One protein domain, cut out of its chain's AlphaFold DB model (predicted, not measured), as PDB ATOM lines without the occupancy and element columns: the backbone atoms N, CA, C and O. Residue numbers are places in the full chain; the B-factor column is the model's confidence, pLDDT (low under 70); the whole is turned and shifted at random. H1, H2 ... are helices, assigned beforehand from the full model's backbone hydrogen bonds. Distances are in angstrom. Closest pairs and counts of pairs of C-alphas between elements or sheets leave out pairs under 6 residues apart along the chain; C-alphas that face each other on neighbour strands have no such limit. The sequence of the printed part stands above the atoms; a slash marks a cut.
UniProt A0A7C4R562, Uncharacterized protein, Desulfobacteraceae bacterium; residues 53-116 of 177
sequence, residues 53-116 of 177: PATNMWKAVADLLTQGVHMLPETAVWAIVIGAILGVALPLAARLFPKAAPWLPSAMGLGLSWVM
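Overview. This is residues 53 to 116 of the 177 residues of an uncharacterized protein of Desulfobacteraceae bacterium (UniProt A0A7C4R562). Picture an open, loosely built frame: the long helix H2 makes its base, H1 turns off beyond the first end of H2 as a separate arm, and the short helix H3 folds back along part of H2 as a helical hairpin. The space between H1 and H3 is empty, and residues 53 to 59 of H1 stick out. The printed part has 64 residues with three named helices, in the order H1, H2, H3, and no named strand; the class is all helix. The whole is loose, with a radius of gyration of the C-alphas of 15.2 A and spans of 45 by 22 by 16 A.

Along the chain. Find C-alpha 53 at (555.494, 352.916, 307.800); from there H1, residues 53 to 67, runs 20.8 A to Gln 67. Next look at C-alpha 74 at (569.830, 359.545, 291.965), where H2, residues 74 to 96, begins its 32.5 A. H3, residues 107 to 115, covers 13.2 A and ends at C-alpha 115, at (562.956, 360.530, 310.692).

Arrangement. H1 is apart from H2, and it is also apart from H3. H2 touches H3 with residues 86 to 91 alone; look at the C-alphas of Gly 87 and Ala 107, the closest pair, 5.3 A apart. This hairpin's helices run opposite ways at a shallow tilt of 30 degrees. Every O i to N i+4 pair in H1 is within hydrogen-bond range, against 18 of 19 in H2 and 3 of 5 in H3.

Size, cuts and confidence. The C-alphas of Gln 67 and Lys 99 are the two farthest apart, at 45.7 A. The printed part has no cut, and both links are short. Residues 95 to 100 stand free. Mean pLDDT of the printed part of this model is 83.2; residues 53 to 54 are under 70.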
ATOM      1  N   PRO A  53     554.405 352.116 308.373       67.00
ATOM      2  CA  PRO A  53     555.494 352.916 307.800       67.00
ATOM      3  C   PRO A  53     556.884 352.399 308.193       67.00
ATOM      4  O   PRO A  53     557.811 352.392 307.385       67.00
ATOM      5  N   ALA A  54     557.020 351.909 309.430       69.25
ATOM      6  CA  ALA A  54     558.275 351.371 309.944       69.25
ATOM      7  C   ALA A  54     558.697 350.078 309.227       69.25
ATOM      8  O   ALA A  54     559.866 349.924 308.878       69.25
ATOM      9  N   THR A  55     557.761 349.162 308.964       71.50
ATOM     10  CA  THR A  55     558.051 347.900 308.264       71.50
ATOM     11  C   THR A  55     558.468 348.157 306.821       71.50
ATOM     12  O   THR A  55     559.427 347.549 306.350       71.50
ATOM     13  N   ASN A  56     557.816 349.102 306.139       74.50
ATOM     14  CA  ASN A  56     558.191 349.500 304.780       74.50
ATOM     15  C   ASN A  56     559.606 350.086 304.724       74.50
ATOM     16  O   ASN A  56     560.356 349.784 303.797       74.50
ATOM     17  N   MET A  57     560.006 350.862 305.735       76.31
ATOM     18  CA  MET A  57     561.369 351.385 305.832       76.31
ATOM     19  C   MET A  57     562.401 350.253 305.975       76.31
ATOM     20  O   MET A  57     563.414 350.256 305.281       76.31
ATOM     21  N   TRP A  58     562.130 349.248 306.814       80.44
ATOM     22  CA  TRP A  58     563.010 348.080 306.959       80.44
ATOM     23  C   TRP A  58     563.052 347.201 305.710       80.44
ATOM     24  O   TRP A  58     564.128 346.736 305.335       80.44
ATOM     25  N   LYS A  59     561.912 347.018 305.033       80.62
ATOM     26  CA  LYS A  59     561.852 346.345 303.732       80.62
ATOM     27  C   LYS A  59     562.726 347.071 302.710       80.62
ATOM     28  O   LYS A  59     563.568 346.435 302.091       80.62
ATOM     29  N   ALA A  60     562.601 348.393 302.600       79.69
ATOM     30  CA  ALA A  60     563.412 349.190 301.685       79.69
ATOM     31  C   ALA A  60     564.920 349.051 301.968       79.69
ATOM     32  O   ALA A  60     565.713 348.966 301.036       79.69
ATOM     33  N   VAL A  61     565.326 348.968 303.243       82.12
ATOM     34  CA  VAL A  61     566.724 348.690 303.617       82.12
ATOM     35  C   VAL A  61     567.153 347.284 303.185       82.12
ATOM     36  O   VAL A  61     568.247 347.123 302.651       82.12
ATOM     37  N   ALA A  62     566.315 346.265 303.385       84.00
ATOM     38  CA  ALA A  62     566.618 344.896 302.964       84.00
ATOM     39  C   ALA A  62     566.720 344.768 301.432       84.00
ATOM     40  O   ALA A  62     567.664 344.161 300.921       84.00
ATOM     41  N   ASP A  63     565.800 345.396 300.700       83.38
ATOM     42  CA  ASP A  63     565.814 345.457 299.237       83.38
ATOM     43  C   ASP A  63     567.083 346.170 298.746       83.38
ATOM     44  O   ASP A  63     567.776 345.670 297.862       83.38
ATOM     45  N   LEU A  64     567.472 347.275 299.389       84.50
ATOM     46  CA  LEU A  64     568.710 347.989 299.075       84.50
ATOM     47  C   LEU A  64     569.966 347.137 299.308       84.50
ATOM     48  O   LEU A  64     570.899 347.186 298.509       84.50
ATOM     49  N   LEU A  65     570.015 346.373 300.401       84.50
ATOM     50  CA  LEU A  65     571.163 345.522 300.737       84.50
ATOM     51  C   LEU A  65     571.286 344.304 299.813       84.50
ATOM     52  O   LEU A  65     572.396 343.830 299.583       84.50
ATOM     53  N   THR A  66     570.165 343.794 299.302       85.94
ATOM     54  CA  THR A  66     570.130 342.606 298.434       85.94
ATOM     55  C   THR A  66     570.304 342.950 296.960       85.94
ATOM     56  O   THR A  66     571.051 342.271 296.260       85.94
ATOM     57  N   GLN A  67     569.640 344.005 296.490       83.19
ATOM     58  CA  GLN A  67     569.658 344.426 295.090       83.19
ATOM     59  C   GLN A  67     570.786 345.428 294.824       83.19
ATOM     60  O   GLN A  67     571.331 345.455 293.731       83.19
ATOM     61  N   GLY A  68     571.218 346.186 295.833       79.69
ATOM     62  CA  GLY A  68     572.332 347.127 295.749       79.69
ATOM     63  C   GLY A  68     571.901 348.588 295.596       79.69
ATOM     64  O   GLY A  68     570.764 348.919 295.265       79.69
ATOM     65  N   VAL A  69     572.858 349.495 295.811       76.44
ATOM     66  CA  VAL A  69     572.654 350.959 295.847       76.44
ATOM     67  C   VAL A  69     572.162 351.588 294.540       76.44
ATOM     68  O   VAL A  69     571.690 352.719 294.562       76.44
ATOM     69  N   HIS A  70     572.217 350.866 293.419       78.44
ATOM     70  CA  HIS A  70     571.714 351.345 292.128       78.44
ATOM     71  C   HIS A  70     570.178 351.397 292.051       78.44
ATOM     72  O   HIS A  70     569.641 352.027 291.147       78.44
ATOM     73  N   MET A  71     569.475 350.768 293.000       77.81
ATOM     74  CA  MET A  71     568.015 350.857 293.124       77.81
ATOM     75  C   MET A  71     567.546 352.179 293.750       77.81
ATOM     76  O   MET A  71     566.352 352.478 293.735       77.81
ATOM     77  N   LEU A  72     568.459 352.975 294.318       78.19
ATOM     78  CA  LEU A  72     568.117 354.290 294.849       78.19
ATOM     79  C   LEU A  72     567.938 355.292 293.704       78.19
ATOM     80  O   LEU A  72     568.794 355.363 292.821       78.19
ATOM     81  N   PRO A  73     566.900 356.144 293.758       84.00
ATOM     82  CA  PRO A  73     566.831 357.323 292.906       84.00
ATOM     83  C   PRO A  73     568.115 358.147 293.039       84.00
ATOM     84  O   PRO A  73     568.622 358.326 294.150       84.00
ATOM     85  N   GLU A  74     568.614 358.713 291.939       85.44
ATOM     86  CA  GLU A  74     569.830 359.545 291.965       85.44
ATOM     87  C   GLU A  74     569.725 360.691 292.984       85.44
ATOM     88  O   GLU A  74     570.692 361.028 293.669       85.44
ATOM     89  N   THR A  75     568.523 361.246 293.161       87.00
ATOM     90  CA  THR A  75     568.229 362.273 294.170       87.00
ATOM     91  C   THR A  75     568.456 361.785 295.603       87.00
ATOM     92  O   THR A  75     568.954 362.544 296.434       87.00
ATOM     93  N   ALA A  76     568.150 360.519 295.902       83.25
ATOM     94  CA  ALA A  76     568.383 359.916 297.212       83.25
ATOM     95  C   ALA A  76     569.880 359.688 297.463       83.25
ATOM     96  O   ALA A  76     570.358 359.924 298.573       83.25
ATOM     97  N   VAL A  77     570.642 359.311 296.432       85.81
ATOM     98  CA  VAL A  77     572.108 359.190 296.523       85.81
ATOM     99  C   VAL A  77     572.736 360.547 296.847       85.81
ATOM    100  O   VAL A  77     573.529 360.651 297.783       85.81
ATOM    101  N   TRP A  78     572.325 361.611 296.150       89.25
ATOM    102  CA  TRP A  78     572.776 362.972 296.457       89.25
ATOM    103  C   TRP A  78     572.377 363.422 297.864       89.25
ATOM    104  O   TRP A  78     573.196 364.019 298.562       89.25
ATOM    105  N   ALA A  79     571.165 363.094 298.322       86.81
ATOM    106  CA  ALA A  79     570.733 363.392 299.685       86.81
ATOM    107  C   ALA A  79     571.610 362.692 300.739       86.81
ATOM    108  O   ALA A  79     571.984 363.319 301.730       86.81
ATOM    109  N   ILE A  80     572.000 361.431 300.509       87.19
ATOM    110  CA  ILE A  80     572.923 360.693 301.386       87.19
ATOM    111  C   ILE A  80     574.295 361.372 301.418       87.19
ATOM    112  O   ILE A  80     574.844 361.583 302.498       87.19
ATOM    113  N   VAL A  81     574.842 361.746 300.259       90.81
ATOM    114  CA  VAL A  81     576.158 362.400 300.167       90.81
ATOM    115  C   VAL A  81     576.148 363.754 300.877       90.81
ATOM    116  O   VAL A  81     577.011 364.017 301.715       90.81
ATOM    117  N   ILE A  82     575.150 364.596 300.603       90.94
ATOM    118  CA  ILE A  82     575.003 365.906 301.251       90.94
ATOM    119  C   ILE A  82     574.796 365.730 302.758       90.94
ATOM    120  O   ILE A  82     575.451 366.405 303.552       90.94
ATOM    121  N   GLY A  83     573.940 364.791 303.166       89.12
ATOM    122  CA  GLY A  83     573.692 364.470 304.568       89.12
ATOM    123  C   GLY A  83     574.952 363.998 305.296       89.12
ATOM    124  O   GLY A  83     575.216 364.452 306.408       89.12
ATOM    125  N   ALA A  84     575.773 363.159 304.662       89.56
ATOM    126  CA  ALA A  84     577.048 362.704 305.211       89.56
ATOM    127  C   ALA A  84     578.048 363.859 305.362       89.56
ATOM    128  O   ALA A  84     578.673 364.001 306.416       89.56
ATOM    129  N   ILE A  85     578.157 364.727 304.350       93.00
ATOM    130  CA  ILE A  85     579.023 365.911 304.398       93.00
ATOM    131  C   ILE A  85     578.580 366.842 305.530       93.00
ATOM    132  O   ILE A  85     579.408 367.224 306.351       93.00
ATOM    133  N   LEU A  86     577.290 367.171 305.628       89.94
ATOM    134  CA  LEU A  86     576.759 368.031 306.691       89.94
ATOM    135  C   LEU A  86     576.907 367.394 308.078       89.94
ATOM    136  O   LEU A  86     577.288 368.074 309.034       89.94
ATOM    137  N   GLY A  87     576.661 366.086 308.184       87.75
ATOM    138  CA  GLY A  87     576.789 365.315 309.419       87.75
ATOM    139  C   GLY A  87     578.216 365.280 309.967       87.75
ATOM    140  O   GLY A  87     578.397 365.199 311.179       87.75
ATOM    141  N   VAL A  88     579.221 365.398 309.098       90.25
ATOM    142  CA  VAL A  88     580.641 365.500 309.468       90.25
ATOM    143  C   VAL A  88     581.054 366.961 309.668       90.25
ATOM    144  O   VAL A  88     581.694 367.291 310.669       90.25
ATOM    145  N   ALA A  89     580.653 367.855 308.765       90.19
ATOM    146  CA  ALA A  89     581.045 369.260 308.772       90.19
ATOM    147  C   ALA A  89     580.538 370.010 310.009       90.19
ATOM    148  O   ALA A  89     581.299 370.776 310.593       90.19
ATOM    149  N   LEU A  90     579.297 369.778 310.450       88.38
ATOM    150  CA  LEU A  90     578.715 370.483 311.599       88.38
ATOM    151  C   LEU A  90     579.439 370.166 312.927       88.38
ATOM    152  O   LEU A  90     579.851 371.112 313.606       88.38
ATOM    153  N   PRO A  91     579.681 368.893 313.311       86.69
ATOM    154  CA  PRO A  91     580.465 368.582 314.508       86.69
ATOM    155  C   PRO A  91     581.920 369.057 314.424       86.69
ATOM    156  O   PRO A  91     582.475 369.509 315.427       86.69
ATOM    157  N   LEU A  92     582.543 368.983 313.242       88.38
ATOM    158  CA  LEU A  92     583.895 369.508 313.023       88.38
ATOM    159  C   LEU A  92     583.936 371.029 313.184       88.38
ATOM    160  O   LEU A  92     584.797 371.533 313.900       88.38
ATOM    161  N   ALA A  93     582.984 371.753 312.598       87.12
ATOM    162  CA  ALA A  93     582.866 373.200 312.739       87.12
ATOM    163  C   ALA A  93     582.646 373.606 314.201       87.12
ATOM    164  O   ALA A  93     583.311 374.519 314.683       87.12
ATOM    165  N   ALA A  94     581.798 372.884 314.941       86.00
ATOM    166  CA  ALA A  94     581.601 373.120 316.371       86.00
ATOM    167  C   ALA A  94     582.892 372.901 317.184       86.00
ATOM    168  O   ALA A  94     583.150 373.625 318.146       86.00
ATOM    169  N   ARG A  95     583.730 371.934 316.787       85.62
ATOM    170  CA  ARG A  95     585.009 371.648 317.455       85.62
ATOM    171  C   ARG A  95     586.111 372.650 317.097       85.62
ATOM    172  O   ARG A  95     586.917 372.979 317.962       85.62
ATOM    173  N   LEU A  96     586.148 373.125 315.853       88.00
ATOM    174  CA  LEU A  96     587.129 374.102 315.365       88.00
ATOM    175  C   LEU A  96     586.789 375.535 315.794       88.00
ATOM    176  O   LEU A  96     587.687 376.328 316.067       88.00
ATOM    177  N   PHE A  97     585.499 375.859 315.907       86.06
ATOM    178  CA  PHE A  97     585.002 377.178 316.290       86.06
ATOM    179  C   PHE A  97     584.140 377.086 317.559       86.06
ATOM    180  O   PHE A  97     582.912 377.193 317.494       86.06
ATOM    181  N   PRO A  98     584.753 376.961 318.752       80.31
ATOM    182  CA  PRO A  98     584.014 376.835 320.012       80.31
ATOM    183  C   PRO A  98     583.158 378.073 320.326       80.31
ATOM    184  O   PRO A  98     582.127 377.964 320.981       80.31
ATOM    185  N   LYS A  99     583.542 379.246 319.800       80.06
ATOM    186  CA  LYS A  99     582.748 380.484 319.870       80.06
ATOM    187  C   LYS A  99     581.545 380.511 318.925       80.06
ATOM    188  O   LYS A  99     580.783 381.453 319.010       80.06
ATOM    189  N   ALA A 100     581.389 379.555 318.012       79.44
ATOM    190  CA  ALA A 100     580.209 379.422 317.151       79.44
ATOM    191  C   ALA A 100     579.374 378.181 317.514       79.44
ATOM    192  O   ALA A 100     578.207 378.095 317.141       79.44
ATOM    193  N   ALA A 101     579.942 377.240 318.278       78.25
ATOM    194  CA  ALA A 101     579.303 375.982 318.662       78.25
ATOM    195  C   ALA A 101     577.904 376.129 319.300       78.25
ATOM    196  O   ALA A 101     577.032 375.349 318.926       78.25
ATOM    197  N   PRO A 102     577.625 377.115 320.180       80.38
ATOM    198  CA  PRO A 102     576.278 377.305 320.733       80.38
ATOM    199  C   PRO A 102     575.202 377.697 319.708       80.38
ATOM    200  O   PRO A 102     574.019 377.517 319.978       80.38
ATOM    201  N   TRP A 103     575.596 378.249 318.556       80.50
ATOM    202  CA  TRP A 103     574.682 378.723 317.511       80.50
ATOM    203  C   TRP A 103     574.547 377.738 316.344       80.50
ATOM    204  O   TRP A 103     573.647 377.883 315.519       80.50
ATOM    205  N   LEU A 104     575.437 376.744 316.257       82.25
ATOM    206  CA  LEU A 104     575.387 375.714 315.226       82.25
ATOM    207  C   LEU A 104     574.269 374.706 315.534       82.25
ATOM    208  O   LEU A 104     574.160 374.230 316.668       82.25
ATOM    209  N   PRO A 105     573.453 374.325 314.536       81.81
ATOM    210  CA  PRO A 105     572.456 373.288 314.728       81.81
ATOM    211  C   PRO A 105     573.142 371.944 314.998       81.81
ATOM    212  O   PRO A 105     574.144 371.586 314.374       81.81
ATOM    213  N   SER A 106     572.577 371.176 315.928       83.19
ATOM    214  CA  SER A 106     573.056 369.824 316.208       83.19
ATOM    215  C   SER A 106     572.856 368.941 314.980       83.19
ATOM    216  O   SER A 106     571.724 368.752 314.539       83.19
ATOM    217  N   ALA A 107     573.938 368.346 314.471       84.94
ATOM    218  CA  ALA A 107     573.872 367.382 313.371       84.94
ATOM    219  C   ALA A 107     572.926 366.212 313.689       84.94
ATOM    220  O   ALA A 107     572.160 365.775 312.836       84.94
ATOM    221  N   MET A 108     572.926 365.750 314.945       82.19
ATOM    222  CA  MET A 108     572.025 364.689 315.399       82.19
ATOM    223  C   MET A 108     570.570 365.168 315.466       82.19
ATOM    224  O   MET A 108     569.672 364.431 315.075       82.19
ATOM    225  N   GLY A 109     570.336 366.405 315.916       83.44
ATOM    226  CA  GLY A 109     568.996 367.000 315.940       83.44
ATOM    227  C   GLY A 109     568.421 367.184 314.535       83.44
ATOM    228  O   GLY A 109     567.269 366.830 314.299       83.44
ATOM    229  N   LEU A 110     569.247 367.655 313.596       86.00
ATOM    230  CA  LEU A 110     568.889 367.752 312.183       86.00
ATOM    231  C   LEU A 110     568.617 366.379 311.576       86.00
ATOM    232  O   LEU A 110     567.637 366.237 310.874       86.00
ATOM    233  N   GLY A 111     569.422 365.350 311.851       84.12
ATOM    234  CA  GLY A 111     569.134 364.006 311.337       84.12
ATOM    235  C   GLY A 111     567.809 363.449 311.870       84.12
ATOM    236  O   GLY A 111     566.982 362.949 311.109       84.12
ATOM    237  N   LEU A 112     567.573 363.588 313.177       82.44
ATOM    238  CA  LEU A 112     566.355 363.092 313.819       82.44
ATOM    239  C   LEU A 112     565.092 363.801 313.323       82.44
ATOM    240  O   LEU A 112     564.049 363.157 313.239       82.44
ATOM    241  N   SER A 113     565.159 365.081 312.943       82.75
ATOM    242  CA  SER A 113     563.974 365.805 312.468       82.75
ATOM    243  C   SER A 113     563.411 365.273 311.145       82.75
ATOM    244  O   SER A 113     562.249 365.529 310.855       82.75
ATOM    245  N   TRP A 114     564.203 364.546 310.347       80.69
ATOM    246  CA  TRP A 114     563.745 363.940 309.086       80.69
ATOM    247  C   TRP A 114     563.112 362.561 309.282       80.69
ATOM    248  O   TRP A 114     562.368 362.101 308.423       80.69
ATOM    249  N   VAL A 115     563.415 361.897 310.400       79.44
ATOM    250  CA  VAL A 115     562.956 360.530 310.692       79.44
ATOM    251  C   VAL A 115     561.762 360.538 311.646       79.44
ATOM    252  O   VAL A 115     560.884 359.683 311.565       79.44
ATOM    253  N   MET A 116     561.724 361.496 312.572       81.12
ATOM    254  CA  MET A 116     560.714 361.548 313.622       81.12
ATOM    255  C   MET A 116     559.436 362.237 313.139       81.12
ATOM    256  O   MET A 116     559.463 363.348 312.614       81.12
TER     257      MET A 116